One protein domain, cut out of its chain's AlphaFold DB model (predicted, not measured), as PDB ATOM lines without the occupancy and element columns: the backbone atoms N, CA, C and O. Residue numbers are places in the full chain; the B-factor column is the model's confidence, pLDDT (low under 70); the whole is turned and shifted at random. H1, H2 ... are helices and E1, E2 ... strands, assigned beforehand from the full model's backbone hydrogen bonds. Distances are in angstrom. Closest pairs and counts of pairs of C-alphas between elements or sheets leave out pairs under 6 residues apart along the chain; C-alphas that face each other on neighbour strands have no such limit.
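What this domain is: This is residues 51 to 175 of the 210 residues of the protein "Glyco_transf_5 domain-containing protein" of Actinobacteria bacterium (UniProt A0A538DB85). A strongly twisted sheet of five strands lies between two helices, with H1 covering one face at the E1 and E2 end and H2 crossing the other face slantwise over E2 and E5. The sheet runs E1 E2 E5 E4 E3 and is mixed: E1, E2 and E5 are parallel, while E5, E4 and E3 form an antiparallel meander, each strand the antiparallel neighbour of the one before. The printed part has 125 residues, with two named helices and five named strands in the order E1 H1 E2 E3 E4 E5 H2, and its class is mixed, helices and strands. It is compact, with a radius of gyration of the C-alphas of 14.4 A and spans of 44 by 33 by 24 A.

Where its parts are: The sheet holds E1, residues 51 to 55, beginning at C-alpha 51 (113.284, 134.050, 66.134); E2, residues 84 to 90, 20.1 A long; E5, residues 126 to 131, 16.4 A; E4, residues 115 to 120, 16.3 A; and E3, residues 98 to 104, 18.5 A. E1 is 12.4 A long. H1 is residues 66 to 80, 21.2 A. H2 is residues 153 to 170, 26.2 A, ending at C-alpha 170 (127.053, 131.717, 62.981).

How they stand to each other: E1 and E3 are the edge strands. E1 and E2 are parallel at 22 degrees, with N 53 and O 86 2.8 A apart, within hydrogen-bond range. E2 and E5 are parallel at 34 degrees, with N 128 and O 87 at 2.8 A. The pairing of E2 is staggered, with E1 over residues 85 to 88 and with E5 over residues 88 to 90. E4 and E5 form a hairpin, with N 129 and O 117 at 2.8 A, and E3 and E4 form another, with N 101 and O 118 at 2.8 A. E1, H1 and E2 make a strand-helix-strand unit, two parallel neighbour strands with a helix between, whose crossover is right-handed. H1 is on the sheet at a height of 9.7 A, over E1 and E2 and along the strands, at 8 degrees to E2 on the local plane. Its closest C-alphas to E2 are those of Glu 79 and Val 85, 6.4 A apart. H2 is on the sheet at a height of 8.2 A, over E2 and E5, and runs slantwise to the strands, only just, at 58 degrees to E5 on the local plane. The closest C-alphas of H2 and E5 are those of Gly 163 and Val 130, 6.2 A apart. H1 and H2 are apart. In H1 and H2 every O i to N i+4 pair is within hydrogen-bond range.

The domain as a whole: The two C-alphas farthest apart are those of Ala 145 and Glu 174, 46.9 A. The printed part has no cut. The link from E5 to H2, residues 132 to 152, is long. The mean pLDDT of the printed part is 87.9; residues 61 to 65 and 170 to 175 are under 70.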
ATOM      1  N   VAL A  51     113.251 134.337  64.702       86.75
ATOM      2  CA  VAL A  51     113.284 134.050  66.134       86.75
ATOM      3  C   VAL A  51     114.012 132.734  66.351       86.75
ATOM      4  O   VAL A  51     113.634 131.711  65.797       86.75
ATOM      5  N   LEU A  52     115.040 132.750  67.198       91.44
ATOM      6  CA  LEU A  52     115.597 131.521  67.754       91.44
ATOM      7  C   LEU A  52     114.974 131.319  69.133       91.44
ATOM      8  O   LEU A  52     115.237 132.096  70.056       91.44
ATOM      9  N   PHE A  53     114.145 130.290  69.263       91.75
ATOM     10  CA  PHE A  53     113.457 129.952  70.500       91.75
ATOM     11  C   PHE A  53     114.169 128.786  71.187       91.75
ATOM     12  O   PHE A  53     114.027 127.636  70.778       91.75
ATOM     13  N   ALA A  54     114.956 129.084  72.223       93.25
ATOM     14  CA  ALA A  54     115.693 128.076  72.976       93.25
ATOM     15  C   ALA A  54     114.891 127.648  74.209       93.25
ATOM     16  O   ALA A  54     114.576 128.461  75.077       93.25
ATOM     17  N   THR A  55     114.584 126.362  74.312       90.75
ATOM     18  CA  THR A  55     113.832 125.811  75.441       90.75
ATOM     19  C   THR A  55     114.419 124.482  75.881       90.75
ATOM     20  O   THR A  55     114.989 123.751  75.085       90.75
ATOM     21  N   VAL A  56     114.277 124.169  77.164       88.50
ATOM     22  CA  VAL A  56     114.670 122.880  77.754       88.50
ATOM     23  C   VAL A  56     113.517 121.866  77.771       88.50
ATOM     24  O   VAL A  56     113.731 120.710  78.130       88.50
ATOM     25  N   ASP A  57     112.311 122.301  77.383       85.94
ATOM     26  CA  ASP A  57     111.057 121.536  77.369       85.94
ATOM     27  C   ASP A  57     110.195 121.993  76.166       85.94
ATOM     28  O   ASP A  57     109.995 123.192  75.949       85.94
ATOM     29  N   LEU A  58     109.716 121.055  75.349       81.06
ATOM     30  CA  LEU A  58     108.874 121.293  74.173       81.06
ATOM     31  C   LEU A  58     107.966 120.090  73.925       81.06
ATOM     32  O   LEU A  58     108.449 119.005  73.634       81.06
ATOM     33  N   SER A  59     106.648 120.266  73.930       77.88
ATOM     34  CA  SER A  59     105.726 119.168  73.616       77.88
ATOM     35  C   SER A  59     105.641 118.913  72.099       77.88
ATOM     36  O   SER A  59     105.576 119.882  71.342       77.88
ATOM     37  N   PRO A  60     105.559 117.651  71.628       73.62
ATOM     38  CA  PRO A  60     105.706 116.379  72.358       73.62
ATOM     39  C   PRO A  60     107.171 115.905  72.487       73.62
ATOM     40  O   PRO A  60     107.429 114.786  72.914       73.62
ATOM     41  N   VAL A  61     108.118 116.746  72.080       57.94
ATOM     42  CA  VAL A  61     109.535 116.458  71.837       57.94
ATOM     43  C   VAL A  61     110.301 116.101  73.121       57.94
ATOM     44  O   VAL A  61     110.930 115.050  73.180       57.94
ATOM     45  N   ALA A  62     110.219 116.928  74.158       59.00
ATOM     46  CA  ALA A  62     110.765 116.714  75.497       59.00
ATOM     47  C   ALA A  62     109.757 117.303  76.487       59.00
ATOM     48  O   ALA A  62     109.446 118.476  76.355       59.00
ATOM     49  N   ARG A  63     109.203 116.519  77.419       62.34
ATOM     50  CA  ARG A  63     108.085 116.955  78.274       62.34
ATOM     51  C   ARG A  63     108.339 116.603  79.732       62.34
ATOM     52  O   ARG A  63     108.458 115.423  80.052       62.34
ATOM     53  N   VAL A  64     108.315 117.603  80.613       59.62
ATOM     54  CA  VAL A  64     108.262 117.380  82.072       59.62
ATOM     55  C   VAL A  64     107.066 118.097  82.719       59.62
ATOM     56  O   VAL A  64     106.596 117.669  83.770       59.62
ATOM     57  N   GLY A  65     106.482 119.117  82.073       67.81
ATOM     58  CA  GLY A  65     105.274 119.793  82.570       67.81
ATOM     59  C   GLY A  65     104.625 120.763  81.572       67.81
ATOM     60  O   GLY A  65     104.838 120.672  80.367       67.81
ATOM     61  N   GLY A  66     103.835 121.724  82.070       78.00
ATOM     62  CA  GLY A  66     103.092 122.687  81.233       78.00
ATOM     63  C   GLY A  66     103.964 123.655  80.418       78.00
ATOM     64  O   GLY A  66     103.473 124.283  79.480       78.00
ATOM     65  N   LEU A  67     105.263 123.756  80.729       81.50
ATOM     66  CA  LEU A  67     106.208 124.581  79.974       81.50
ATOM     67  C   LEU A  67     106.326 124.117  78.518       81.50
ATOM     68  O   LEU A  67     106.283 124.951  77.616       81.50
ATOM     69  N   GLY A  68     106.410 122.806  78.278       83.56
ATOM     70  CA  GLY A  68     106.514 122.264  76.926       83.56
ATOM     71  C   GLY A  68     105.288 122.555  76.067       83.56
ATOM     72  O   GLY A  68     105.416 122.783  74.864       83.56
ATOM     73  N   GLU A  69     104.099 122.580  76.671       85.38
ATOM     74  CA  GLU A  69     102.855 122.932  75.979       85.38
ATOM     75  C   GLU A  69     102.794 124.429  75.668       85.38
ATOM     76  O   GLU A  69     102.459 124.811  74.546       85.38
ATOM     77  N   ALA A  70     103.198 125.279  76.618       86.00
ATOM     78  CA  ALA A  70     103.297 126.718  76.400       86.00
ATOM     79  C   ALA A  70     104.319 127.058  75.300       86.00
ATOM     80  O   ALA A  70     104.017 127.839  74.396       86.00
ATOM     81  N   ALA A  71     105.497 126.426  75.331       88.75
ATOM     82  CA  ALA A  71     106.534 126.559  74.313       88.75
ATOM     83  C   ALA A  71     106.023 126.139  72.929       88.75
ATOM     84  O   ALA A  71     106.195 126.881  71.959       88.75
ATOM     85  N   ALA A  72     105.347 124.990  72.834       87.69
ATOM     86  CA  ALA A  72     104.764 124.510  71.586       87.69
ATOM     87  C   ALA A  72     103.682 125.463  71.050       87.69
ATOM     88  O   ALA A  72     103.693 125.802  69.867       87.69
ATOM     89  N   GLY A  73     102.793 125.949  71.921       89.75
ATOM     90  CA  GLY A  73     101.739 126.894  71.554       89.75
ATOM     91  C   GLY A  73     102.280 128.241  71.068       89.75
ATOM     92  O   GLY A  73     101.815 128.750  70.047       89.75
ATOM     93  N   LEU A  74     103.280 128.795  71.762       91.12
ATOM     94  CA  LEU A  74     103.925 130.059  71.399       91.12
ATOM     95  C   LEU A  74     104.634 129.960  70.047       91.12
ATOM     96  O   LEU A  74     104.396 130.776  69.162       91.12
ATOM     97  N   THR A  75     105.481 128.949  69.875       91.00
ATOM     98  CA  THR A  75     106.246 128.755  68.634       91.00
ATOM     99  C   THR A  75     105.320 128.523  67.438       91.00
ATOM    100  O   THR A  75     105.468 129.199  66.426       91.00
ATOM    101  N   ALA A  76     104.268 127.710  67.592       90.06
ATOM    102  CA  ALA A  76     103.253 127.540  66.553       90.06
ATOM    103  C   ALA A  76     102.485 128.840  66.243       90.06
ATOM    104  O   ALA A  76     102.063 129.063  65.109       90.06
ATOM    105  N   ALA A  77     102.260 129.712  67.231       91.31
ATOM    106  CA  ALA A  77     101.619 131.008  67.002       91.31
ATOM    107  C   ALA A  77     102.506 131.969  66.200       91.31
ATOM    108  O   ALA A  77     101.993 132.655  65.317       91.31
ATOM    109  N   LEU A  78     103.813 131.985  66.473       89.69
ATOM    110  CA  LEU A  78     104.792 132.774  65.721       89.69
ATOM    111  C   LEU A  78     104.909 132.277  64.271       89.69
ATOM    112  O   LEU A  78     104.816 133.078  63.344       89.69
ATOM    113  N   GLU A  79     105.006 130.962  64.070       88.75
ATOM    114  CA  GLU A  79     105.038 130.337  62.739       88.75
ATOM    115  C   GLU A  79     103.778 130.696  61.921       88.75
ATOM    116  O   GLU A  79     103.874 131.132  60.773       88.75
ATOM    117  N   ARG A  80     102.578 130.615  62.523       89.81
ATOM    118  CA  ARG A  80     101.315 131.031  61.871       89.81
ATOM    119  C   ARG A  80     101.264 132.520  61.528       89.81
ATOM    120  O   ARG A  80     100.544 132.898  60.609       89.81
ATOM    121  N   ALA A  81     102.000 133.355  62.258       88.81
ATOM    122  CA  ALA A  81     102.146 134.777  61.963       88.81
ATOM    123  C   ALA A  81     103.170 135.055  60.845       88.81
ATOM    124  O   ALA A  81     103.425 136.216  60.531       88.81
ATOM    125  N   GLY A  82     103.754 134.015  60.237       86.94
ATOM    126  CA  GLY A  82     104.752 134.143  59.176       86.94
ATOM    127  C   GLY A  82     106.137 134.536  59.688       86.94
ATOM    128  O   GLY A  82     106.916 135.105  58.930       86.94
ATOM    129  N   ILE A  83     106.438 134.284  60.963       86.69
ATOM    130  CA  ILE A  83     107.766 134.498  61.548       86.69
ATOM    131  C   ILE A  83     108.579 133.218  61.354       86.69
ATOM    132  O   ILE A  83     108.078 132.129  61.629       86.69
ATOM    133  N   ASP A  84     109.828 133.348  60.906       85.00
ATOM    134  CA  ASP A  84     110.753 132.212  60.846       85.00
ATOM    135  C   ASP A  84     111.218 131.860  62.266       85.00
ATOM    136  O   ASP A  84     111.793 132.707  62.958       85.00
ATOM    137  N   VAL A  85     110.945 130.636  62.724       89.25
ATOM    138  CA  VAL A  85     111.248 130.182  64.087       89.25
ATOM    139  C   VAL A  85     112.193 128.982  64.048       89.25
ATOM    140  O   VAL A  85     111.811 127.890  63.639       89.25
ATOM    141  N   GLU A  86     113.415 129.156  64.553       92.06
ATOM    142  CA  GLU A  86     114.344 128.055  64.833       92.06
ATOM    143  C   GLU A  86     114.189 127.636  66.295       92.06
ATOM    144  O   GLU A  86     114.527 128.390  67.212       92.06
ATOM    145  N   ILE A  87     113.668 126.435  66.527       93.25
ATOM    146  CA  ILE A  87     113.473 125.904  67.878       93.25
ATOM    147  C   ILE A  87     114.704 125.109  68.277       93.25
ATOM    148  O   ILE A  87     115.089 124.178  67.573       93.25
ATOM    149  N   VAL A  88     115.307 125.469  69.410       94.81
ATOM    150  CA  VAL A  88     116.550 124.866  69.889       94.81
ATOM    151  C   VAL A  88     116.336 124.189  71.236       94.81
ATOM    152  O   VAL A  88     115.822 124.806  72.168       94.81
ATOM    153  N   LEU A  89     116.752 122.928  71.335       94.31
ATOM    154  CA  LEU A  89     116.601 122.068  72.510       94.31
ATOM    155  C   LEU A  89     117.943 121.452  72.927       94.31
ATOM    156  O   LEU A  89     118.818 121.271  72.081       94.31
ATOM    157  N   PRO A  90     118.134 121.080  74.201       94.88
ATOM    158  CA  PRO A  90     119.203 120.168  74.582       94.88
ATOM    159  C   PRO A  90     118.917 118.765  74.038       94.88
ATOM    160  O   PRO A  90     117.778 118.298  74.079       94.88
ATOM    161  N   ASP A  91     119.950 118.075  73.565       94.50
ATOM    162  CA  ASP A  91     119.834 116.688  73.120       94.50
ATOM    163  C   ASP A  91     119.988 115.714  74.299       94.50
ATOM    164  O   ASP A  91     121.088 115.260  74.624       94.50
ATOM    165  N   TYR A  92     118.888 115.446  75.007       90.75
ATOM    166  CA  TYR A  92     118.918 114.603  76.207       90.75
ATOM    167  C   TYR A  92     119.155 113.120  75.909       90.75
ATOM    168  O   TYR A  92     119.744 112.427  76.743       90.75
ATOM    169  N   ASP A  93     118.688 112.641  74.757       87.00
ATOM    170  CA  ASP A  93     118.541 111.221  74.430       87.00
ATOM    171  C   ASP A  93     119.158 110.817  73.081       87.00
ATOM    172  O   ASP A  93     118.944 109.695  72.625       87.00
ATOM    173  N   ASN A  94     119.964 111.688  72.461       87.38
ATOM    174  CA  ASN A  94     120.563 111.468  71.141       87.38
ATOM    175  C   ASN A  94     119.505 111.095  70.090       87.38
ATOM    176  O   ASN A  94     119.599 110.085  69.387       87.38
ATOM    177  N   ARG A  95     118.470 111.926  70.014       87.19
ATOM    178  CA  ARG A  95     117.290 111.712  69.174       87.19
ATOM    179  C   ARG A  95     117.634 111.536  67.699       87.19
ATOM    180  O   ARG A  95     118.460 112.262  67.155       87.19
ATOM    181  N   SER A  96     116.912 110.651  67.016       93.00
ATOM    182  CA  SER A  96     116.951 110.557  65.552       93.00
ATOM    183  C   SER A  96     116.192 111.713  64.899       93.00
ATOM    184  O   SER A  96     115.033 111.963  65.237       93.00
ATOM    185  N   LEU A  97     116.824 112.370  63.929       95.69
ATOM    186  CA  LEU A  97     116.229 113.425  63.112       95.69
ATOM    187  C   LEU A  97     116.244 113.001  61.640       95.69
ATOM    188  O   LEU A  97     117.246 112.479  61.151       95.69
ATOM    189  N   ALA A  98     115.138 113.218  60.932       96.19
ATOM    190  CA  ALA A  98     115.105 113.091  59.481       96.19
ATOM    191  C   ALA A  98     115.764 114.317  58.829       96.19
ATOM    192  O   ALA A  98     115.712 115.417  59.384       96.19
ATOM    193  N   ASP A  99     116.384 114.106  57.664       95.75
ATOM    194  CA  ASP A  99     117.123 115.128  56.907       95.75
ATOM    195  C   ASP A  99     118.160 115.878  57.760       95.75
ATOM    196  O   ASP A  99     118.309 117.100  57.689       95.75
ATOM    197  N   GLU A 100     118.859 115.125  58.614       96.69
ATOM    198  CA  GLU A 100     119.777 115.691  59.589       96.69
ATOM    199  C   GLU A 100     120.977 116.389  58.936       96.69
ATOM    200  O   GLU A 100     121.668 115.846  58.073       96.69
ATOM    201  N   THR A 101     121.277 117.578  59.450       96.81
ATOM    202  CA  THR A 101     122.541 118.280  59.240       96.81
ATOM    203  C   THR A 101     123.231 118.501  60.578       96.81
ATOM    204  O   THR A 101     122.572 118.739  61.592       96.81
ATOM    205  N   VAL A 102     124.561 118.426  60.588       96.81
ATOM    206  CA  VAL A 102     125.371 118.532  61.805       96.81
ATOM    207  C   VAL A 102     126.444 119.598  61.618       96.81
ATOM    208  O   VAL A 102     127.133 119.620  60.600       96.81
ATOM    209  N   GLU A 103     126.582 120.473  62.609       96.00
ATOM    210  CA  GLU A 103     127.540 121.577  62.646       96.00
ATOM    211  C   GLU A 103     128.286 121.545  63.987       96.00
ATOM    212  O   GLU A 103     127.653 121.566  65.046       96.00
ATOM    213  N   ASP A 104     129.620 121.486  63.956       97.19
ATOM    214  CA  ASP A 104     130.439 121.638  65.163       97.19
ATOM    215  C   ASP A 104     130.366 123.093  65.663       97.19
ATOM    216  O   ASP A 104     130.418 124.041  64.877       97.19
ATOM    217  N   LEU A 105     130.234 123.274  66.978       96.00
ATOM    218  CA  LEU A 105     130.043 124.585  67.597       96.00
ATOM    219  C   LEU A 105     131.332 125.100  68.244       96.00
ATOM    220  O   LEU A 105     131.969 124.394  69.024       96.00
ATOM    221  N   ASP A 106     131.657 126.372  67.993       95.69
ATOM    222  CA  ASP A 106     132.709 127.103  68.711       95.69
ATOM    223  C   ASP A 106     132.212 127.510  70.110       95.69
ATOM    224  O   ASP A 106     131.527 128.525  70.300       95.69
ATOM    225  N   VAL A 107     132.510 126.657  71.089       95.31
ATOM    226  CA  VAL A 107     132.113 126.790  72.495       95.31
ATOM    227  C   VAL A 107     133.344 126.844  73.408       95.31
ATOM    228  O   VAL A 107     134.412 126.360  73.034       95.31
ATOM    229  N   PRO A 108     133.227 127.407  74.626       96.81
ATOM    230  CA  PRO A 108     134.307 127.355  75.607       96.81
ATOM    231  C   PRO A 108     134.773 125.923  75.900       96.81
ATOM    232  O   PRO A 108     133.955 125.009  75.974       96.81
ATOM    233  N   GLU A 109     136.068 125.747  76.173       96.62
ATOM    234  CA  GLU A 109     136.701 124.433  76.386       96.62
ATOM    235  C   GLU A 109     135.994 123.565  77.442       96.62
ATOM    236  O   GLU A 109     135.836 122.361  77.252       96.62
ATOM    237  N   TRP A 110     135.492 124.175  78.523       96.38
ATOM    238  CA  TRP A 110     134.801 123.465  79.606       96.38
ATOM    239  C   TRP A 110     133.501 122.767  79.168       96.38
ATOM    240  O   TRP A 110     133.053 121.842  79.842       96.38
ATOM    241  N   VAL A 111     132.898 123.183  78.047       96.44
ATOM    242  CA  VAL A 111     131.701 122.542  77.475       96.44
ATOM    243  C   VAL A 111     132.048 121.185  76.853       96.44
ATOM    244  O   VAL A 111     131.213 120.279  76.832       96.44
ATOM    245  N   GLY A 112     133.282 121.025  76.367       95.88
ATOM    246  CA  GLY A 112     133.689 119.907  75.524       95.88
ATOM    247  C   GLY A 112     133.154 120.018  74.092       95.88
ATOM    248  O   GLY A 112     132.610 121.042  73.683       95.88
ATOM    249  N   ALA A 113     133.320 118.944  73.312       96.50
ATOM    250  CA  ALA A 113     132.886 118.903  71.917       96.50
ATOM    251  C   ALA A 113     131.359 119.042  71.808       96.50
ATOM    252  O   ALA A 113     130.624 118.127  72.185       96.50
ATOM    253  N   ALA A 114     130.895 120.177  71.283       97.19
ATOM    254  CA  ALA A 114     129.480 120.470  71.116       97.19
ATOM    255  C   ALA A 114     129.086 120.567  69.641       97.19
ATOM    256  O   ALA A 114     129.856 121.063  68.819       97.19
ATOM    257  N   ARG A 115     127.869 120.122  69.310       97.44
ATOM    258  CA  ARG A 115     127.325 120.196  67.944       97.44
ATOM    259  C   ARG A 115     125.882 120.657  67.935       97.44
ATOM    260  O   ARG A 115     125.106 120.257  68.805       97.44
ATOM    261  N   ALA A 116     125.512 121.417  66.912       97.12
ATOM    262  CA  ALA A 116     124.126 121.645  66.538       97.12
ATOM    263  C   ALA A 116     123.713 120.606  65.496       97.12
ATOM    264  O   ALA A 116     124.340 120.493  64.444       97.12
ATOM    265  N   ARG A 117     122.650 119.859  65.782       97.25
ATOM    266  CA  ARG A 117     122.028 118.923  64.842       97.25
ATOM    267  C   ARG A 117     120.665 119.474  64.460       97.25
ATOM    268  O   ARG A 117     119.835 119.684  65.342       97.25
ATOM    269  N   ARG A 118     120.437 119.755  63.181       96.75
ATOM    270  CA  ARG A 118     119.166 120.294  62.674       96.75
ATOM    271  C   ARG A 118     118.473 119.243  61.829       96.75
ATOM    272  O   ARG A 118     119.130 118.616  61.007       96.75
ATOM    273  N   GLY A 119     117.167 119.091  61.992       95.88
ATOM    274  CA  GLY A 119     116.377 118.165  61.187       95.88
ATOM    275  C   GLY A 119     114.921 118.126  61.628       95.88
ATOM    276  O   GLY A 119     114.460 118.982  62.386       95.88
ATOM    277  N   ILE A 120     114.195 117.128  61.140       94.12
ATOM    278  CA  ILE A 120     112.776 116.930  61.431       94.12
ATOM    279  C   ILE A 120     112.635 115.826  62.477       94.12
ATOM    280  O   ILE A 120     113.154 114.723  62.309       94.12
ATOM    281  N   ASP A 121     111.942 116.120  63.571       91.75
ATOM    282  CA  ASP A 121     111.703 115.155  64.638       91.75
ATOM    283  C   ASP A 121     110.574 114.161  64.294       91.75
ATOM    284  O   ASP A 121     109.877 114.288  63.288       91.75
ATOM    285  N   ALA A 122     110.348 113.169  65.162       88.56
ATOM    286  CA  ALA A 122     109.305 112.158  64.959       88.56
ATOM    287  C   ALA A 122     107.872 112.729  64.894       88.56
ATOM    288  O   ALA A 122     106.974 112.060  64.384       88.56
ATOM    289  N   SER A 123     107.642 113.948  65.397       85.94
ATOM    290  CA  SER A 123     106.358 114.649  65.284       85.94
ATOM    291  C   SER A 123     106.195 115.415  63.965       85.94
ATOM    292  O   SER A 123     105.144 116.011  63.729       85.94
ATOM    293  N   GLY A 124     107.207 115.384  63.091       88.38
ATOM    294  CA  GLY A 124     107.233 116.125  61.833       88.38
ATOM    295  C   GLY A 124     107.668 117.581  61.999       88.38
ATOM    296  O   GLY A 124     107.490 118.380  61.081       88.38
ATOM    297  N   ARG A 125     108.226 117.949  63.159       88.62
ATOM    298  CA  ARG A 125     108.604 119.327  63.466       88.62
ATOM    299  C   ARG A 125     110.086 119.565  63.216       88.62
ATOM    300  O   ARG A 125     110.928 118.818  63.705       88.62
ATOM    301  N   ALA A 126     110.405 120.648  62.507       92.75
ATOM    302  CA  ALA A 126     111.781 121.106  62.360       92.75
ATOM    303  C   ALA A 126     112.319 121.608  63.709       92.75
ATOM    304  O   ALA A 126     111.748 122.517  64.316       92.75
ATOM    305  N   ILE A 127     113.414 121.012  64.174       94.56
ATOM    306  CA  ILE A 127     114.093 121.385  65.415       94.56
ATOM    307  C   ILE A 127     115.606 121.390  65.222       94.56
ATOM    308  O   ILE A 127     116.158 120.744  64.331       94.56
ATOM    309  N   THR A 128     116.280 122.108  66.109       95.88
ATOM    310  CA  THR A 128     117.721 122.023  66.315       95.88
ATOM    311  C   THR A 128     117.978 121.485  67.712       95.88
ATOM    312  O   THR A 128     117.400 121.972  68.682       95.88
ATOM    313  N   VAL A 129     118.855 120.498  67.840       96.50
ATOM    314  CA  VAL A 129     119.299 119.994  69.139       96.50
ATOM    315  C   VAL A 129     120.779 120.292  69.351       96.50
ATOM    316  O   VAL A 129     121.589 120.186  68.429       96.50
ATOM    317  N   VAL A 130     121.130 120.704  70.566       96.94
ATOM    318  CA  VAL A 130     122.513 120.927  70.995       96.94
ATOM    319  C   VAL A 130     122.992 119.684  71.727       96.94
ATOM    320  O   VAL A 130     122.455 119.320  72.776       96.94
ATOM    321  N   THR A 131     124.037 119.069  71.191       96.88
ATOM    322  CA  THR A 131     124.754 117.958  71.822       96.88
ATOM    323  C   THR A 131     126.008 118.477  72.505       96.88
ATOM    324  O   THR A 131     126.689 119.342  71.963       96.88
ATOM    325  N   ALA A 132     126.309 117.945  73.686       95.75
ATOM    326  CA  ALA A 132     127.584 118.091  74.385       95.75
ATOM    327  C   ALA A 132     127.710 116.951  75.417       95.75
ATOM    328  O   ALA A 132     126.678 116.407  75.832       95.75
ATOM    329  N   PRO A 133     128.922 116.595  75.883       93.69
ATOM    330  CA  PRO A 133     129.134 115.445  76.771       93.69
ATOM    331  C   PRO A 133     128.303 115.468  78.061       93.69
ATOM    332  O   PRO A 133     127.915 114.422  78.577       93.69
ATOM    333  N   THR A 134     128.009 116.654  78.595       90.75
ATOM    334  CA  THR A 134     127.272 116.813  79.857       90.75
ATOM    335  C   THR A 134     125.751 116.839  79.671       90.75
ATOM    336  O   THR A 134     125.018 116.601  80.629       90.75
ATOM    337  N   ILE A 135     125.242 117.080  78.459       92.38
ATOM    338  CA  ILE A 135     123.810 117.340  78.235       92.38
ATOM    339  C   ILE A 135     122.959 116.074  78.399       92.38
ATOM    340  O   ILE A 135     121.941 116.121  79.099       92.38
ATOM    341  N   ALA A 136     123.372 114.954  77.800       90.69
ATOM    342  CA  ALA A 136     122.565 113.737  77.745       90.69
ATOM    343  C   ALA A 136     122.352 113.118  79.138       90.69
ATOM    344  O   ALA A 136     123.309 112.846  79.870       90.69
ATOM    345  N   ARG A 137     121.091 112.885  79.516       88.12
ATOM    346  CA  ARG A 137     120.707 112.233  80.780       88.12
ATOM    347  C   ARG A 137     119.440 111.402  80.577       88.12
ATOM    348  O   ARG A 137     118.584 111.815  79.798       88.12
ATOM    349  N   PRO A 138     119.256 110.307  81.343       85.25
ATOM    350  CA  PRO A 138     118.030 109.505  81.296       85.25
ATOM    351  C   PRO A 138     116.751 110.301  81.579       85.25
ATOM    352  O   PRO A 138     115.686 109.966  81.071       85.25
ATOM    353  N   HIS A 139     116.849 111.354  82.393       85.31
ATOM    354  CA  HIS A 139     115.752 112.276  82.649       85.31
ATOM    355  C   HIS A 139     116.285 113.724  82.701       85.31
ATOM    356  O   HIS A 139     117.392 113.935  83.209       85.31
ATOM    357  N   PRO A 140     115.550 114.736  82.187       84.44
ATOM    358  CA  PRO A 140     116.102 116.077  81.971       84.44
ATOM    359  C   PRO A 140     116.627 116.775  83.231       84.44
ATOM    360  O   PRO A 140     117.665 117.436  83.164       84.44
ATOM    361  N   TYR A 141     115.951 116.595  84.373       83.50
ATOM    362  CA  TYR A 141     116.224 117.361  85.602       83.50
ATOM    363  C   TYR A 141     116.584 116.506  86.812       83.50
ATOM    364  O   TYR A 141     117.442 116.897  87.596       83.50
ATOM    365  N   LEU A 142     115.890 115.382  86.970       86.88
ATOM    366  CA  LEU A 142     115.959 114.511  88.145       86.88
ATOM    367  C   LEU A 142     116.696 113.208  87.853       86.88
ATOM    368  O   LEU A 142     116.524 112.653  86.769       86.88
ATOM    369  N   ASP A 143     117.422 112.708  88.844       86.94
ATOM    370  CA  ASP A 143     117.928 111.343  88.888       86.94
ATOM    371  C   ASP A 143     116.758 110.365  89.111       86.94
ATOM    372  O   ASP A 143     116.066 110.467  90.126       86.94
ATOM    373  N   PRO A 144     116.501 109.409  88.196       86.25
ATOM    374  CA  PRO A 144     115.427 108.431  88.363       86.25
ATOM    375  C   PRO A 144     115.565 107.538  89.605       86.25
ATOM    376  O   PRO A 144     114.560 107.004  90.069       86.25
ATOM    377  N   ALA A 145     116.780 107.342  90.126       89.88
ATOM    378  CA  ALA A 145     117.028 106.491  91.285       89.88
ATOM    379  C   ALA A 145     116.716 107.199  92.612       89.88
ATOM    380  O   ALA A 145     116.199 106.566  93.532       89.88
ATOM    381  N   THR A 146     117.026 108.494  92.722       90.38
ATOM    382  CA  THR A 146     116.860 109.263  93.971       90.38
ATOM    383  C   THR A 146     115.655 110.203  93.943       90.38
ATOM    384  O   THR A 146     115.136 110.567  94.996       90.38
ATOM    385  N   GLY A 147     115.196 110.602  92.755       87.81
ATOM    386  CA  GLY A 147     114.193 111.649  92.560       87.81
ATOM    387  C   GLY A 147     114.724 113.068  92.787       87.81
ATOM    388  O   GLY A 147     113.959 114.025  92.670       87.81
ATOM    389  N   GLU A 148     116.011 113.225  93.101       87.81
ATOM    390  CA  GLU A 148     116.644 114.523  93.328       87.81
ATOM    391  C   GLU A 148     117.148 115.137  92.022       87.81
ATOM    392  O   GLU A 148     117.388 114.444  91.036       87.81
ATOM    393  N   GLY A 149     117.315 116.461  92.004       86.44
ATOM    394  CA  GLY A 149     117.913 117.143  90.863       86.44
ATOM    395  C   GLY A 149     119.353 116.686  90.636       86.44
ATOM    396  O   GLY A 149     120.112 116.555  91.594       86.44
ATOM    397  N   TRP A 150     119.749 116.487  89.377       86.75
ATOM    398  CA  TRP A 150     121.151 116.217  89.065       86.75
ATOM    399  C   TRP A 150     122.039 117.332  89.626       86.75
ATOM    400  O   TRP A 150     121.799 118.515  89.365       86.75
ATOM    401  N   ILE A 151     123.083 116.948  90.363       90.31
ATOM    402  CA  ILE A 151     124.007 117.882  91.025       90.31
ATOM    403  C   ILE A 151     124.703 118.834  90.042       90.31
ATOM    404  O   ILE A 151     125.138 119.917  90.412       90.31
ATOM    405  N   ASP A 152     124.794 118.436  88.774       90.00
ATOM    406  CA  ASP A 152     125.452 119.175  87.706       90.00
ATOM    407  C   ASP A 152     124.474 119.895  86.764       90.00
ATOM    408  O   ASP A 152     124.905 120.398  85.726       90.00
ATOM    409  N   ASN A 153     123.179 119.989  87.099       89.50
ATOM    410  CA  ASN A 153     122.175 120.665  86.265       89.50
ATOM    411  C   ASN A 153     122.614 122.067  85.830       89.50
ATOM    412  O   ASN A 153     122.495 122.405  84.652       89.50
ATOM    413  N   ASP A 154     123.184 122.854  86.744       89.81
ATOM    414  CA  ASP A 154     123.670 124.202  86.439       89.81
ATOM    415  C   ASP A 154     124.723 124.183  85.322       89.81
ATOM    416  O   ASP A 154     124.647 124.954  84.365       89.81
ATOM    417  N   HIS A 155     125.668 123.246  85.394       90.69
ATOM    418  CA  HIS A 155     126.728 123.091  84.401       90.69
ATOM    419  C   HIS A 155     126.184 122.601  83.051       90.69
ATOM    420  O   HIS A 155     126.590 123.092  81.996       90.69
ATOM    421  N   ARG A 156     125.215 121.681  83.074       93.75
ATOM    422  CA  ARG A 156     124.551 121.146  81.875       93.75
ATOM    423  C   ARG A 156     123.774 122.223  81.127       93.75
ATOM    424  O   ARG A 156     123.895 122.347  79.908       93.75
ATOM    425  N   PHE A 157     122.994 123.026  81.846       92.88
ATOM    426  CA  PHE A 157     122.221 124.104  81.233       92.88
ATOM    427  C   PHE A 157     123.107 125.281  80.822       92.88
ATOM    428  O   PHE A 157     122.843 125.893  79.788       92.88
ATOM    429  N   ALA A 158     124.211 125.541  81.529       95.12
ATOM    430  CA  ALA A 158     125.227 126.478  81.061       95.12
ATOM    431  C   ALA A 158     125.863 126.013  79.736       95.12
ATOM    432  O   ALA A 158     126.016 126.822  78.820       95.12
ATOM    433  N   ALA A 159     126.186 124.720  79.601       95.56
ATOM    434  CA  ALA A 159     126.696 124.138  78.356       95.56
ATOM    435  C   ALA A 159     125.686 124.279  77.205       95.56
ATOM    436  O   ALA A 159     126.050 124.693  76.102       95.56
ATOM    437  N   PHE A 160     124.401 124.026  77.473       96.31
ATOM    438  CA  PHE A 160     123.330 124.273  76.506       96.31
ATOM    439  C   PHE A 160     123.275 125.743  76.066       96.31
ATOM    440  O   PHE A 160     123.269 126.029  74.869       96.31
ATOM    441  N   CYS A 161     123.305 126.690  77.011       95.69
ATOM    442  CA  CYS A 161     123.332 128.118  76.697       95.69
ATOM    443  C   CYS A 161     124.549 128.521  75.865       95.69
ATOM    444  O   CYS A 161     124.413 129.338  74.956       95.69
ATOM    445  N   ALA A 162     125.724 127.957  76.152       95.69
ATOM    446  CA  ALA A 162     126.929 128.203  75.371       95.69
ATOM    447  C   ALA A 162     126.769 127.713  73.923       95.69
ATOM    448  O   ALA A 162     127.098 128.452  72.996       95.69
ATOM    449  N   GLY A 163     126.187 126.526  73.719       95.75
ATOM    450  CA  GLY A 163     125.866 126.012  72.386       95.75
ATOM    451  C   GLY A 163     124.844 126.878  71.643       95.75
ATOM    452  O   GLY A 163     125.065 127.241  70.489       95.75
ATOM    453  N   VAL A 164     123.770 127.308  72.314       95.25
ATOM    454  CA  VAL A 164     122.798 128.262  71.746       95.25
ATOM    455  C   VAL A 164     123.489 129.567  71.350       95.25
ATOM    456  O   VAL A 164     123.275 130.069  70.248       95.25
ATOM    457  N   ALA A 165     124.358 130.103  72.209       93.44
ATOM    458  CA  ALA A 165     125.123 131.306  71.908       93.44
ATOM    459  C   ALA A 165     126.053 131.104  70.696       93.44
ATOM    460  O   ALA A 165     126.152 131.999  69.856       93.44
ATOM    461  N   ALA A 166     126.684 129.937  70.550       93.75
ATOM    462  CA  ALA A 166     127.496 129.606  69.380       93.75
ATOM    463  C   ALA A 166     126.657 129.582  68.090       93.75
ATOM    464  O   ALA A 166     127.004 130.279  67.138       93.75
ATOM    465  N   ILE A 167     125.490 128.918  68.103       91.12
ATOM    466  CA  ILE A 167     124.520 128.954  66.991       91.12
ATOM    467  C   ILE A 167     124.145 130.405  66.668       91.12
ATOM    468  O   ILE A 167     124.010 130.791  65.508       91.12
ATOM    469  N   THR A 168     123.992 131.261  67.685       86.12
ATOM    470  CA  THR A 168     123.651 132.657  67.411       86.12
ATOM    471  C   THR A 168     124.731 133.440  66.675       86.12
ATOM    472  O   THR A 168     124.388 134.297  65.864       86.12
ATOM    473  N   LYS A 169     126.007 133.129  66.885       79.12
ATOM    474  CA  LYS A 169     127.116 133.821  66.217       79.12
ATOM    475  C   LYS A 169     127.280 133.426  64.749       79.12
ATOM    476  O   LYS A 169     127.753 134.250  63.973       79.12
ATOM    477  N   THR A 170     126.907 132.202  64.367       69.38
ATOM    478  CA  THR A 170     127.053 131.717  62.981       69.38
ATOM    479  C   THR A 170     125.949 132.226  62.049       69.38
ATOM    480  O   THR A 170     126.149 132.317  60.839       69.38
ATOM    481  N   HIS A 171     124.810 132.656  62.600       61.78
ATOM    482  CA  HIS A 171     123.705 133.262  61.848       61.78
ATOM    483  C   HIS A 171     123.833 134.794  61.754       61.78
ATOM    484  O   HIS A 171     124.133 135.454  62.747       61.78
ATOM    485  N   ARG A 172     123.586 135.359  60.559       48.09
ATOM    486  CA  ARG A 172     123.854 136.769  60.195       48.09
ATOM    487  C   ARG A 172     123.323 137.818  61.201       48.09
ATOM    488  O   ARG A 172     122.217 137.660  61.720       48.09
ATOM    489  N   PRO A 173     124.063 138.924  61.425       44.16
ATOM    490  CA  PRO A 173     123.775 139.927  62.458       44.16
ATOM    491  C   PRO A 173     122.557 140.836  62.195       44.16
ATOM    492  O   PRO A 173     122.125 141.526  63.114       44.16
ATOM    493  N   GLU A 174     121.987 140.846  60.985       41.91
ATOM    494  CA  GLU A 174     120.881 141.752  60.611       41.91
ATOM    495  C   GLU A 174     119.462 141.267  60.977       41.91
ATOM    496  O   GLU A 174     118.512 142.049  60.935       41.91
ATOM    497  N   ALA A 175     119.287 140.012  61.404       42.69
ATOM    498  CA  ALA A 175     117.983 139.528  61.853       42.69
ATOM    499  C   ALA A 175     117.620 140.121  63.227       42.69
ATOM    500  O   ALA A 175     118.337 139.929  64.211       42.69
TER     501      ALA A 175